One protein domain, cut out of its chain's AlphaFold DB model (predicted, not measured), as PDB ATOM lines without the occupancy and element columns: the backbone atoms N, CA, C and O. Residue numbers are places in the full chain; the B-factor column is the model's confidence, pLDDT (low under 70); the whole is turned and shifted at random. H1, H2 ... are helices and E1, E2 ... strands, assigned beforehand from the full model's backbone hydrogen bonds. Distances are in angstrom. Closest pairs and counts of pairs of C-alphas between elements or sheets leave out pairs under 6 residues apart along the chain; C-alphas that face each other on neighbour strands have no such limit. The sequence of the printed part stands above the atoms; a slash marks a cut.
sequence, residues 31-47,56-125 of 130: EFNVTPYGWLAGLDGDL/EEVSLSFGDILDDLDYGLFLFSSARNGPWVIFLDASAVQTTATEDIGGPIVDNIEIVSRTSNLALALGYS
ATOM      1  N   GLU A  31     181.027  96.824 144.958       90.69
ATOM      2  CA  GLU A  31     182.250  97.615 144.892       90.69
ATOM      3  C   GLU A  31     182.299  98.589 146.073       90.69
ATOM      4  O   GLU A  31     181.378  99.387 146.270       90.69
ATOM      5  N   PHE A  32     183.385  98.567 146.843       92.62
ATOM      6  CA  PHE A  32     183.584  99.464 147.979       92.62
ATOM      7  C   PHE A  32     184.756 100.402 147.712       92.62
ATOM      8  O   PHE A  32     185.817  99.965 147.277       92.62
ATOM      9  N   ASN A  33     184.578 101.682 148.026       92.44
ATOM     10  CA  ASN A  33     185.653 102.667 148.037       92.44
ATOM     11  C   ASN A  33     185.641 103.410 149.365       92.44
ATOM     12  O   ASN A  33     184.586 103.809 149.857       92.44
ATOM     13  N   VAL A  34     186.828 103.620 149.920       92.69
ATOM     14  CA  VAL A  34     187.044 104.403 151.133       92.69
ATOM     15  C   VAL A  34     188.110 105.435 150.813       92.69
ATOM     16  O   VAL A  34     189.194 105.097 150.351       92.69
ATOM     17  N   THR A  35     187.774 106.701 151.015       91.44
ATOM     18  CA  THR A  35     188.604 107.858 150.693       91.44
ATOM     19  C   THR A  35     188.762 108.701 151.954       91.44
ATOM     20  O   THR A  35     187.889 109.516 152.267       91.44
ATOM     21  N   PRO A  36     189.854 108.507 152.708       85.88
ATOM     22  CA  PRO A  36     190.273 109.487 153.693       85.88
ATOM     23  C   PRO A  36     190.541 110.813 152.978       85.88
ATOM     24  O   PRO A  36     191.174 110.835 151.921       85.88
ATOM     25  N   TYR A  37     190.051 111.908 153.539       79.06
ATOM     26  CA  TYR A  37     190.336 113.245 153.028       79.06
ATOM     27  C   TYR A  37     190.772 114.150 154.175       79.06
ATOM     28  O   TYR A  37     190.985 113.699 155.291       79.06
ATOM     29  N   GLY A  38     190.987 115.422 153.898       76.81
ATOM     30  CA  GLY A  38     191.274 116.417 154.915       76.81
ATOM     31  C   GLY A  38     191.143 117.794 154.297       76.81
ATOM     32  O   GLY A  38     191.256 117.949 153.079       76.81
ATOM     33  N   TRP A  39     190.883 118.790 155.126       67.69
ATOM     34  CA  TRP A  39     190.905 120.185 154.721       67.69
ATOM     35  C   TRP A  39     192.041 120.897 155.446       67.69
ATOM     36  O   TRP A  39     192.255 120.685 156.636       67.69
ATOM     37  N   LEU A  40     192.756 121.769 154.736       58.72
ATOM     38  CA  LEU A  40     193.730 122.677 155.342       58.72
ATOM     39  C   LEU A  40     193.004 123.897 155.945       58.72
ATOM     40  O   LEU A  40     193.271 125.028 155.545       58.72
ATOM     41  N   ALA A  41     191.987 123.682 156.786       55.69
ATOM     42  CA  ALA A  41     191.165 124.791 157.280       55.69
ATOM     43  C   ALA A  41     191.958 125.652 158.264       55.69
ATOM     44  O   ALA A  41     192.596 125.107 159.156       55.69
ATOM     45  N   GLY A  42     191.884 126.971 158.072       56.06
ATOM     46  CA  GLY A  42     192.130 128.001 159.083       56.06
ATOM     47  C   GLY A  42     190.797 128.452 159.687       56.06
ATOM     48  O   GLY A  42     189.768 128.362 159.010       56.06
ATOM     49  N   LEU A  43     190.797 128.923 160.932       59.12
ATOM     50  CA  LEU A  43     189.632 129.535 161.575       59.12
ATOM     51  C   LEU A  43     189.877 131.040 161.665       59.12
ATOM     52  O   LEU A  43     190.887 131.452 162.216       59.12
ATOM     53  N   ASP A  44     188.963 131.841 161.130       50.25
ATOM     54  CA  ASP A  44     189.037 133.304 161.164       50.25
ATOM     55  C   ASP A  44     187.655 133.842 161.547       50.25
ATOM     56  O   ASP A  44     186.653 133.506 160.899       50.25
ATOM     57  N   GLY A  45     187.569 134.596 162.643       50.66
ATOM     58  CA  GLY A  45     186.313 135.199 163.072       50.66
ATOM     59  C   GLY A  45     186.358 135.898 164.429       50.66
ATOM     60  O   GLY A  45     187.237 135.671 165.252       50.66
ATOM     61  N   ASP A  46     185.349 136.733 164.667       57.19
ATOM     62  CA  ASP A  46     185.180 137.481 165.912       57.19
ATOM     63  C   ASP A  46     184.461 136.631 166.976       57.19
ATOM     64  O   ASP A  46     183.283 136.281 166.811       57.19
ATOM     65  N   LEU A  47     185.125 136.329 168.098       59.53
ATOM     66  CA  LEU A  47     184.493 135.674 169.247       59.53
ATOM     67  C   LEU A  47     184.081 136.718 170.295       59.53
ATOM     68  O   LEU A  47     184.894 137.278 171.024       59.53
ATOM     69  N   GLU A  56     186.879 139.689 170.565       61.34
ATOM     70  CA  GLU A  56     188.288 139.459 170.253       61.34
ATOM     71  C   GLU A  56     188.391 138.760 168.892       61.34
ATOM     72  O   GLU A  56     187.581 137.882 168.561       61.34
ATOM     73  N   GLU A  57     189.353 139.206 168.090       54.94
ATOM     74  CA  GLU A  57     189.628 138.674 166.758       54.94
ATOM     75  C   GLU A  57     190.439 137.385 166.911       54.94
ATOM     76  O   GLU A  57     191.553 137.406 167.430       54.94
ATOM     77  N   VAL A  58     189.875 136.254 166.482       60.97
ATOM     78  CA  VAL A  58     190.548 134.953 166.536       60.97
ATOM     79  C   VAL A  58     190.938 134.545 165.126       60.97
ATOM     80  O   VAL A  58     190.075 134.257 164.292       60.97
ATOM     81  N   SER A  59     192.248 134.491 164.874       56.28
ATOM     82  CA  SER A  59     192.826 133.984 163.629       56.28
ATOM     83  C   SER A  59     193.743 132.799 163.924       56.28
ATOM     84  O   SER A  59     194.813 132.967 164.508       56.28
ATOM     85  N   LEU A  60     193.345 131.606 163.494       61.03
ATOM     86  CA  LEU A  60     194.149 130.391 163.565       61.03
ATOM     87  C   LEU A  60     194.529 129.964 162.150       61.03
ATOM     88  O   LEU A  60     193.663 129.650 161.320       61.03
ATOM     89  N   SER A  61     195.829 129.942 161.861       62.16
ATOM     90  CA  SER A  61     196.321 129.363 160.616       62.16
ATOM     91  C   SER A  61     196.197 127.835 160.659       62.16
ATOM     92  O   SER A  61     196.039 127.228 161.716       62.16
ATOM     93  N   PHE A  62     196.284 127.176 159.501       60.31
ATOM     94  CA  PHE A  62     196.252 125.709 159.453       60.31
ATOM     95  C   PHE A  62     197.365 125.058 160.299       60.31
ATOM     96  O   PHE A  62     197.155 123.979 160.843       60.31
ATOM     97  N   GLY A  63     198.537 125.702 160.402       64.62
ATOM     98  CA  GLY A  63     199.634 125.218 161.244       64.62
ATOM     99  C   GLY A  63     199.260 125.244 162.723       64.62
ATOM    100  O   GLY A  63     199.378 124.222 163.388       64.62
ATOM    101  N   ASP A  64     198.703 126.364 163.180       66.31
ATOM    102  CA  ASP A  64     198.277 126.544 164.575       66.31
ATOM    103  C   ASP A  64     197.165 125.546 164.946       66.31
ATOM    104  O   ASP A  64     197.182 124.938 166.010       66.31
ATOM    105  N   ILE A  65     196.244 125.270 164.015       68.56
ATOM    106  CA  ILE A  65     195.183 124.270 164.215       68.56
ATOM    107  C   ILE A  65     195.738 122.859 164.376       68.56
ATOM    108  O   ILE A  65     195.128 122.074 165.094       68.56
ATOM    109  N   LEU A  66     196.840 122.505 163.704       71.19
ATOM    110  CA  LEU A  66     197.474 121.198 163.890       71.19
ATOM    111  C   LEU A  66     198.165 121.080 165.251       71.19
ATOM    112  O   LEU A  66     198.160 119.984 165.810       71.19
ATOM    113  N   ASP A  67     198.738 122.169 165.762       74.25
ATOM    114  CA  ASP A  67     199.378 122.194 167.082       74.25
ATOM    115  C   ASP A  67     198.339 122.053 168.211       74.25
ATOM    116  O   ASP A  67     198.590 121.350 169.192       74.25
ATOM    117  N   ASP A  68     197.141 122.610 168.012       74.19
ATOM    118  CA  ASP A  68     196.002 122.528 168.939       74.19
ATOM    119  C   ASP A  68     195.022 121.373 168.621       74.19
ATOM    120  O   ASP A  68     193.947 121.262 169.228       74.19
ATOM    121  N   LEU A  69     195.338 120.508 167.644       77.94
ATOM    122  CA  LEU A  69     194.467 119.409 167.215       77.94
ATOM    123  C   LEU A  69     194.499 118.260 168.222       77.94
ATOM    124  O   LEU A  69     195.447 117.478 168.273       77.94
ATOM    125  N   ASP A  70     193.383 118.051 168.915       81.19
ATOM    126  CA  ASP A  70     193.212 116.869 169.759       81.19
ATOM    127  C   ASP A  70     192.988 115.618 168.897       81.19
ATOM    128  O   ASP A  70     193.602 114.570 169.105       81.19
ATOM    129  N   TYR A  71     192.076 115.713 167.921       83.50
ATOM    130  CA  TYR A  71     191.844 114.661 166.931       83.50
ATOM    131  C   TYR A  71     191.121 115.181 165.682       83.50
ATOM    132  O   TYR A  71     190.314 116.110 165.746       83.50
ATOM    133  N   GLY A  72     191.333 114.502 164.548       85.75
ATOM    134  CA  GLY A  72     190.610 114.730 163.294       85.75
ATOM    135  C   GLY A  72     190.311 113.422 162.556       85.75
ATOM    136  O   GLY A  72     191.204 112.609 162.322       85.75
ATOM    137  N   LEU A  73     189.050 113.216 162.185       87.19
ATOM    138  CA  LEU A  73     188.560 112.130 161.340       87.19
ATOM    139  C   LEU A  73     187.846 112.748 160.143       87.19
ATOM    140  O   LEU A  73     186.932 113.545 160.327       87.19
ATOM    141  N   PHE A  74     188.220 112.329 158.939       90.69
ATOM    142  CA  PHE A  74     187.629 112.792 157.686       90.69
ATOM    143  C   PHE A  74     187.570 111.618 156.721       90.69
ATOM    144  O   PHE A  74     188.598 111.116 156.254       90.69
ATOM    145  N   LEU A  75     186.363 111.135 156.468       91.81
ATOM    146  CA  LEU A  75     186.157 109.897 155.748       91.81
ATOM    147  C   LEU A  75     184.980 110.028 154.801       91.81
ATOM    148  O   LEU A  75     183.852 110.255 155.223       91.81
ATOM    149  N   PHE A  76     185.240 109.783 153.525       93.88
ATOM    150  CA  PHE A  76     184.196 109.525 152.552       93.88
ATOM    151  C   PHE A  76     184.248 108.056 152.146       93.88
ATOM    152  O   PHE A  76     185.320 107.491 151.939       93.88
ATOM    153  N   SER A  77     183.099 107.412 152.021       94.50
ATOM    154  CA  SER A  77     183.008 106.029 151.573       94.50
ATOM    155  C   SER A  77     181.808 105.818 150.667       94.50
ATOM    156  O   SER A  77     180.775 106.474 150.796       94.50
ATOM    157  N   SER A  78     181.955 104.891 149.726       94.69
ATOM    158  CA  SER A  78     180.887 104.493 148.822       94.69
ATOM    159  C   SER A  78     180.812 102.982 148.697       94.69
ATOM    160  O   SER A  78     181.849 102.326 148.600       94.69
ATOM    161  N   ALA A  79     179.600 102.454 148.614       94.44
ATOM    162  CA  ALA A  79     179.329 101.063 148.284       94.44
ATOM    163  C   ALA A  79     178.373 101.015 147.092       94.44
ATOM    164  O   ALA A  79     177.297 101.607 147.150       94.44
ATOM    165  N   ARG A  80     178.732 100.332 146.010       92.31
ATOM    166  CA  ARG A  80     177.909 100.225 144.800       92.31
ATOM    167  C   ARG A  80     177.655  98.772 144.458       92.31
ATOM    168  O   ARG A  80     178.596  98.003 144.442       92.31
ATOM    169  N   ASN A  81     176.424  98.433 144.095       91.38
ATOM    170  CA  ASN A  81     176.103  97.176 143.428       91.38
ATOM    171  C   ASN A  81     175.109  97.432 142.294       91.38
ATOM    172  O   ASN A  81     173.966  97.843 142.525       91.38
ATOM    173  N   GLY A  82     175.563  97.183 141.063       87.31
ATOM    174  CA  GLY A  82     174.779  97.390 139.855       87.31
ATOM    175  C   GLY A  82     174.241  98.825 139.797       87.31
ATOM    176  O   GLY A  82     175.030  99.773 139.806       87.31
ATOM    177  N   PRO A  83     172.911  99.025 139.748       89.38
ATOM    178  CA  PRO A  83     172.340 100.362 139.722       89.38
ATOM    179  C   PRO A  83     172.352 101.063 141.086       89.38
ATOM    180  O   PRO A  83     172.212 102.282 141.126       89.38
ATOM    181  N   TRP A  84     172.506 100.341 142.196       91.38
ATOM    182  CA  TRP A  84     172.448 100.914 143.538       91.38
ATOM    183  C   TRP A  84     173.804 101.458 143.977       91.38
ATOM    184  O   TRP A  84     174.840 100.836 143.756       91.38
ATOM    185  N   VAL A  85     173.802 102.609 144.646       93.75
ATOM    186  CA  VAL A  85     174.990 103.177 145.294       93.75
ATOM    187  C   VAL A  85     174.624 103.796 146.635       93.75
ATOM    188  O   VAL A  85     173.611 104.474 146.751       93.75
ATOM    189  N   ILE A  86     175.445 103.568 147.648       95.56
ATOM    190  CA  ILE A  86     175.360 104.169 148.974       95.56
ATOM    191  C   ILE A  86     176.597 105.036 149.154       95.56
ATOM    192  O   ILE A  86     177.699 104.605 148.820       95.56
ATOM    193  N   PHE A  87     176.418 106.232 149.700       95.81
ATOM    194  CA  PHE A  87     177.499 107.115 150.112       95.81
ATOM    195  C   PHE A  87     177.390 107.404 151.598       95.81
ATOM    196  O   PHE A  87     176.292 107.623 152.107       95.81
ATOM    197  N   LEU A  88     178.535 107.441 152.263       96.38
ATOM    198  CA  LEU A  88     178.688 107.854 153.644       96.38
ATOM    199  C   LEU A  88     179.837 108.859 153.703       96.38
ATOM    200  O   LEU A  88     180.965 108.520 153.354       96.38
ATOM    201  N   ASP A  89     179.543 110.065 154.167       95.19
ATOM    202  CA  ASP A  89     180.541 111.057 154.555       95.19
ATOM    203  C   ASP A  89     180.487 111.224 156.070       95.19
ATOM    204  O   ASP A  89     179.408 111.359 156.651       95.19
ATOM    205  N   ALA A  90     181.638 111.170 156.719       94.31
ATOM    206  CA  ALA A  90     181.757 111.400 158.140       94.31
ATOM    207  C   ALA A  90     182.985 112.256 158.411       94.31
ATOM    208  O   ALA A  90     184.087 111.966 157.939       94.31
ATOM    209  N   SER A  91     182.802 113.274 159.242       91.38
ATOM    210  CA  SER A  91     183.918 114.014 159.800       91.38
ATOM    211  C   SER A  91     183.708 114.364 161.263       91.38
ATOM    212  O   SER A  91     182.592 114.590 161.722       91.38
ATOM    213  N   ALA A  92     184.795 114.373 162.020       89.44
ATOM    214  CA  ALA A  92     184.805 114.782 163.412       89.44
ATOM    215  C   ALA A  92     186.159 115.401 163.727       89.44
ATOM    216  O   ALA A  92     187.192 114.803 163.455       89.44
ATOM    217  N   VAL A  93     186.151 116.583 164.322       86.12
ATOM    218  CA  VAL A  93     187.361 117.307 164.690       86.12
ATOM    219  C   VAL A  93     187.181 117.929 166.063       86.12
ATOM    220  O   VAL A  93     186.096 118.417 166.401       86.12
ATOM    221  N   GLN A  94     188.236 117.870 166.863       85.19
ATOM    222  CA  GLN A  94     188.325 118.589 168.119       85.19
ATOM    223  C   GLN A  94     189.666 119.308 168.198       85.19
ATOM    224  O   GLN A  94     190.700 118.722 167.887       85.19
ATOM    225  N   THR A  95     189.612 120.557 168.640       80.19
ATOM    226  CA  THR A  95     190.775 121.403 168.904       80.19
ATOM    227  C   THR A  95     190.621 122.061 170.263       80.19
ATOM    228  O   THR A  95     189.511 122.491 170.608       80.19
ATOM    229  N   THR A  96     191.721 122.189 170.993       78.12
ATOM    230  CA  THR A  96     191.765 122.900 172.271       78.12
ATOM    231  C   THR A  96     192.843 123.970 172.208       78.12
ATOM    232  O   THR A  96     194.018 123.641 172.135       78.12
ATOM    233  N   ALA A  97     192.439 125.238 172.256       74.12
ATOM    234  CA  ALA A  97     193.356 126.375 172.286       74.12
ATOM    235  C   ALA A  97     193.392 126.979 173.694       74.12
ATOM    236  O   ALA A  97     192.352 127.099 174.345       74.12
ATOM    237  N   THR A  98     194.575 127.366 174.170       75.56
ATOM    238  CA  THR A  98     194.735 128.114 175.427       75.56
ATOM    239  C   THR A  98     195.271 129.500 175.109       75.56
ATOM    240  O   THR A  98     196.338 129.613 174.513       75.56
ATOM    241  N   GLU A  99     194.555 130.544 175.519       73.19
ATOM    242  CA  GLU A  99     195.016 131.927 175.389       73.19
ATOM    243  C   GLU A  99     195.303 132.554 176.752       73.19
ATOM    244  O   GLU A  99     194.459 132.547 177.657       73.19
ATOM    245  N   ASP A 100     196.494 133.138 176.874       75.19
ATOM    246  CA  ASP A 100     196.921 133.894 178.044       75.19
ATOM    247  C   ASP A 100     196.337 135.312 177.955       75.19
ATOM    248  O   ASP A 100     196.751 136.136 177.138       75.19
ATOM    249  N   ILE A 101     195.366 135.621 178.812       71.69
ATOM    250  CA  ILE A 101     194.692 136.928 178.846       71.69
ATOM    251  C   ILE A 101     195.307 137.888 179.875       71.69
ATOM    252  O   ILE A 101     194.904 139.051 179.952       71.69
ATOM    253  N   GLY A 102     196.281 137.424 180.670       66.44
ATOM    254  CA  GLY A 102     197.107 138.255 181.557       66.44
ATOM    255  C   GLY A 102     196.306 139.066 182.582       66.44
ATOM    256  O   GLY A 102     196.708 140.165 182.982       66.44
ATOM    257  N   GLY A 103     195.128 138.567 182.963       69.12
ATOM    258  CA  GLY A 103     194.183 139.275 183.810       69.12
ATOM    259  C   GLY A 103     194.524 139.167 185.303       69.12
ATOM    260  O   GLY A 103     195.045 138.158 185.767       69.12
ATOM    261  N   PRO A 104     194.147 140.161 186.128       60.84
ATOM    262  CA  PRO A 104     194.436 140.159 187.568       60.84
ATOM    263  C   PRO A 104     193.648 139.111 188.383       60.84
ATOM    264  O   PRO A 104     193.861 139.000 189.590       60.84
ATOM    265  N   ILE A 105     192.709 138.386 187.760       70.38
ATOM    266  CA  ILE A 105     191.833 137.387 188.408       70.38
ATOM    267  C   ILE A 105     191.805 136.070 187.619       70.38
ATOM    268  O   ILE A 105     191.786 135.002 188.225       70.38
ATOM    269  N   VAL A 106     191.796 136.142 186.286       66.56
ATOM    270  CA  VAL A 106     191.875 134.985 185.389       66.56
ATOM    271  C   VAL A 106     193.062 135.213 184.466       66.56
ATOM    272  O   VAL A 106     193.100 136.222 183.766       66.56
ATOM    273  N   ASP A 107     194.026 134.298 184.527       77.06
ATOM    274  CA  ASP A 107     195.295 134.398 183.802       77.06
ATOM    275  C   ASP A 107     195.155 133.855 182.373       77.06
ATOM    276  O   ASP A 107     195.617 134.492 181.432       77.06
ATOM    277  N   ASN A 108     194.410 132.751 182.200       72.94
ATOM    278  CA  ASN A 108     194.295 132.026 180.929       72.94
ATOM    279  C   ASN A 108     192.849 131.571 180.655       72.94
ATOM    280  O   ASN A 108     192.095 131.285 181.594       72.94
ATOM    281  N   ILE A 109     192.477 131.468 179.376       76.19
ATOM    282  CA  ILE A 109     191.198 130.932 178.888       76.19
ATOM    283  C   ILE A 109     191.467 129.725 177.988       76.19
ATOM    284  O   ILE A 109     192.214 129.815 177.023       76.19
ATOM    285  N   GLU A 110     190.809 128.607 178.288       78.19
ATOM    286  CA  GLU A 110     190.810 127.410 177.444       78.19
ATOM    287  C   GLU A 110     189.550 127.387 176.565       78.19
ATOM    288  O   GLU A 110     188.427 127.542 177.056       78.19
ATOM    289  N   ILE A 111     189.732 127.182 175.261       78.00
ATOM    290  CA  ILE A 111     188.675 127.131 174.251       78.00
ATOM    291  C   ILE A 111     188.683 125.747 173.609       78.00
ATOM    292  O   ILE A 111     189.535 125.425 172.783       78.00
ATOM    293  N   VAL A 112     187.677 124.941 173.950       81.00
ATOM    294  CA  VAL A 112     187.463 123.621 173.343       81.00
ATOM    295  C   VAL A 112     186.430 123.738 172.228       81.00
ATOM    296  O   VAL A 112     185.250 123.996 172.478       81.00
ATOM    297  N   SER A 113     186.854 123.495 170.990       78.38
ATOM    298  CA  SER A 113     185.982 123.455 169.816       78.38
ATOM    299  C   SER A 113     185.799 122.017 169.345       78.38
ATOM    300  O   SER A 113     186.764 121.287 169.131       78.38
ATOM    301  N   ARG A 114     184.541 121.589 169.187       84.38
ATOM    302  CA  ARG A 114     184.177 120.247 168.713       84.38
ATOM    303  C   ARG A 114     183.195 120.361 167.558       84.38
ATOM    304  O   ARG A 114     182.078 120.837 167.741       84.38
ATOM    305  N   THR A 115     183.587 119.854 166.396       84.50
ATOM    306  CA  THR A 115     182.755 119.852 165.189       84.50
ATOM    307  C   THR A 115     182.599 118.434 164.663       84.50
ATOM    308  O   THR A 115     183.585 117.724 164.496       84.50
ATOM    309  N   SER A 116     181.363 118.030 164.366       90.19
ATOM    310  CA  SER A 116     181.058 116.718 163.788       90.19
ATOM    311  C   SER A 116     180.045 116.843 162.652       90.19
ATOM    312  O   SER A 116     179.051 117.557 162.781       90.19
ATOM    313  N   ASN A 117     180.271 116.114 161.562       91.62
ATOM    314  CA  ASN A 117     179.372 115.984 160.423       91.62
ATOM    315  C   ASN A 117     179.161 114.503 160.082       91.62
ATOM    316  O   ASN A 117     180.078 113.687 160.174       91.62
ATOM    317  N   LEU A 118     177.939 114.169 159.682       95.88
ATOM    318  CA  LEU A 118     177.583 112.852 159.184       95.88
ATOM    319  C   LEU A 118     176.556 113.017 158.065       95.88
ATOM    320  O   LEU A 118     175.494 113.603 158.281       95.88
ATOM    321  N   ALA A 119     176.845 112.456 156.897       96.00
ATOM    322  CA  ALA A 119     175.936 112.409 155.766       96.00
ATOM    323  C   ALA A 119     175.834 110.987 155.213       96.00
ATOM    324  O   ALA A 119     176.827 110.280 155.063       96.00
ATOM    325  N   LEU A 120     174.613 110.579 154.875       97.25
ATOM    326  CA  LEU A 120     174.315 109.289 154.265       97.25
ATOM    327  C   LEU A 120     173.407 109.519 153.057       97.25
ATOM    328  O   LEU A 120     172.409 110.231 153.161       97.25
ATOM    329  N   ALA A 121     173.729 108.903 151.923       95.25
ATOM    330  CA  ALA A 121     172.918 108.979 150.713       95.25
ATOM    331  C   ALA A 121     172.771 107.608 150.044       95.25
ATOM    332  O   ALA A 121     173.671 106.774 150.105       95.25
ATOM    333  N   LEU A 122     171.637 107.400 149.374       95.19
ATOM    334  CA  LEU A 122     171.337 106.225 148.553       95.19
ATOM    335  C   LEU A 122     170.933 106.698 147.152       95.19
ATOM    336  O   LEU A 122     170.121 107.612 147.012       95.19
ATOM    337  N   GLY A 123     171.482 106.071 146.118       92.06
ATOM    338  CA  GLY A 123     171.231 106.380 144.716       92.06
ATOM    339  C   GLY A 123     170.900 105.136 143.897       92.06
ATOM    340  O   GLY A 123     171.300 104.024 144.242       92.06
ATOM    341  N   TYR A 124     170.178 105.350 142.794       91.81
ATOM    342  CA  TYR A 124     169.830 104.331 141.804       91.81
ATOM    343  C   TYR A 124     170.088 104.866 140.388       91.81
ATOM    344  O   TYR A 124     169.540 105.904 140.012       91.81
ATOM    345  N   SER A 125     170.910 104.186 139.588       87.75
ATOM    346  CA  SER A 125     171.176 104.571 138.201       87.75
ATOM    347  C   SER A 125     170.208 103.888 137.238       87.75
ATOM    348  O   SER A 125     170.135 102.661 137.192       87.75
TER     349      SER A 125
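What this domain is: This is residues 31 to 47 and 56 to 125 of the 130 residues of an uncharacterized protein of Pseudoruegeria sp. M32A2M (UniProt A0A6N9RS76). This is a long, narrow, gently twisted ribbon of four strands, E1, E4, E5 and E6, with a small side piece held off one face near the junction of H1 and E4: the two-stranded pair E2 and E3 with the short helix H1. The strands E5 and E6 run most of the ribbon's length, while E1 lies along one end of it. The printed part has 87 residues, with one named helix and six named strands in the chain order E1 E2 E3 H1 E4 E5 E6; the large sheet has the order E1 - E4 - E5 - E6, all antiparallel, and the class is mostly strand. The whole is extended, with a radius of gyration of the C-alphas of 18.7 A and spans of 67 by 19 by 18 A, a rod.

Where its parts are: Start in the large sheet at C-alpha 69, (194.467, 119.409, 167.215), where E4 begins; it runs through residues 69 to 81, 37.4 A. E5 comes back through residues 84 to 100, 53.6 A. E6, residues 108 to 124, runs 53.8 A to C-alpha 124 at (169.830, 104.331, 141.804). E1 is residues 31 to 36; find its first C-alpha at (182.250, 97.615, 144.892). For the side piece, look at E2, residues 43 to 47, E3, residues 56 to 60, and H1, residues 62 to 67.

How they stand to each other: E4, E5 and E6 form a meander, each strand the antiparallel neighbour of the one before, and both E4 with E5 and E5 with E6 are hairpins. Between E4 and E5 look at N 77 and O 88, 2.7 A apart; their directions stand at 176 degrees. Between E5 and E6, at 175 degrees, N 123 and O 85 are 2.7 A apart, and the C-alphas of 100 and 108 face each other at 4.3 A. E1, an edge strand like E6, is antiparallel to E4 at 163 degrees, with N 35 and O 76 at 2.7 A. H1 is on this sheet at a height of 4.6 A, over none of its strands; its closest C-alpha to E5 is that of Ile 65, 7.0 A from that of Thr 95. In H1 every O i to N i+4 pair is within hydrogen-bond range. E2 and E3 are antiparallel at 168 degrees, with N 60 and O 43 at 2.8 A; both are apart from E4, E5 and E6.

The domain as a whole: The two C-alphas farthest apart, those of Gly 82 and Pro 104, are 67.0 A apart. Residues 48 to 55 are not printed, and C-alphas 47 and 56 stand 5.5 A apart across this cut. Of the links that are printed whole, none is long. The mean pLDDT of the printed part is 79.4; look for values under 70 at residues 39 to 47, 56 to 65, 102 to 104 and 106.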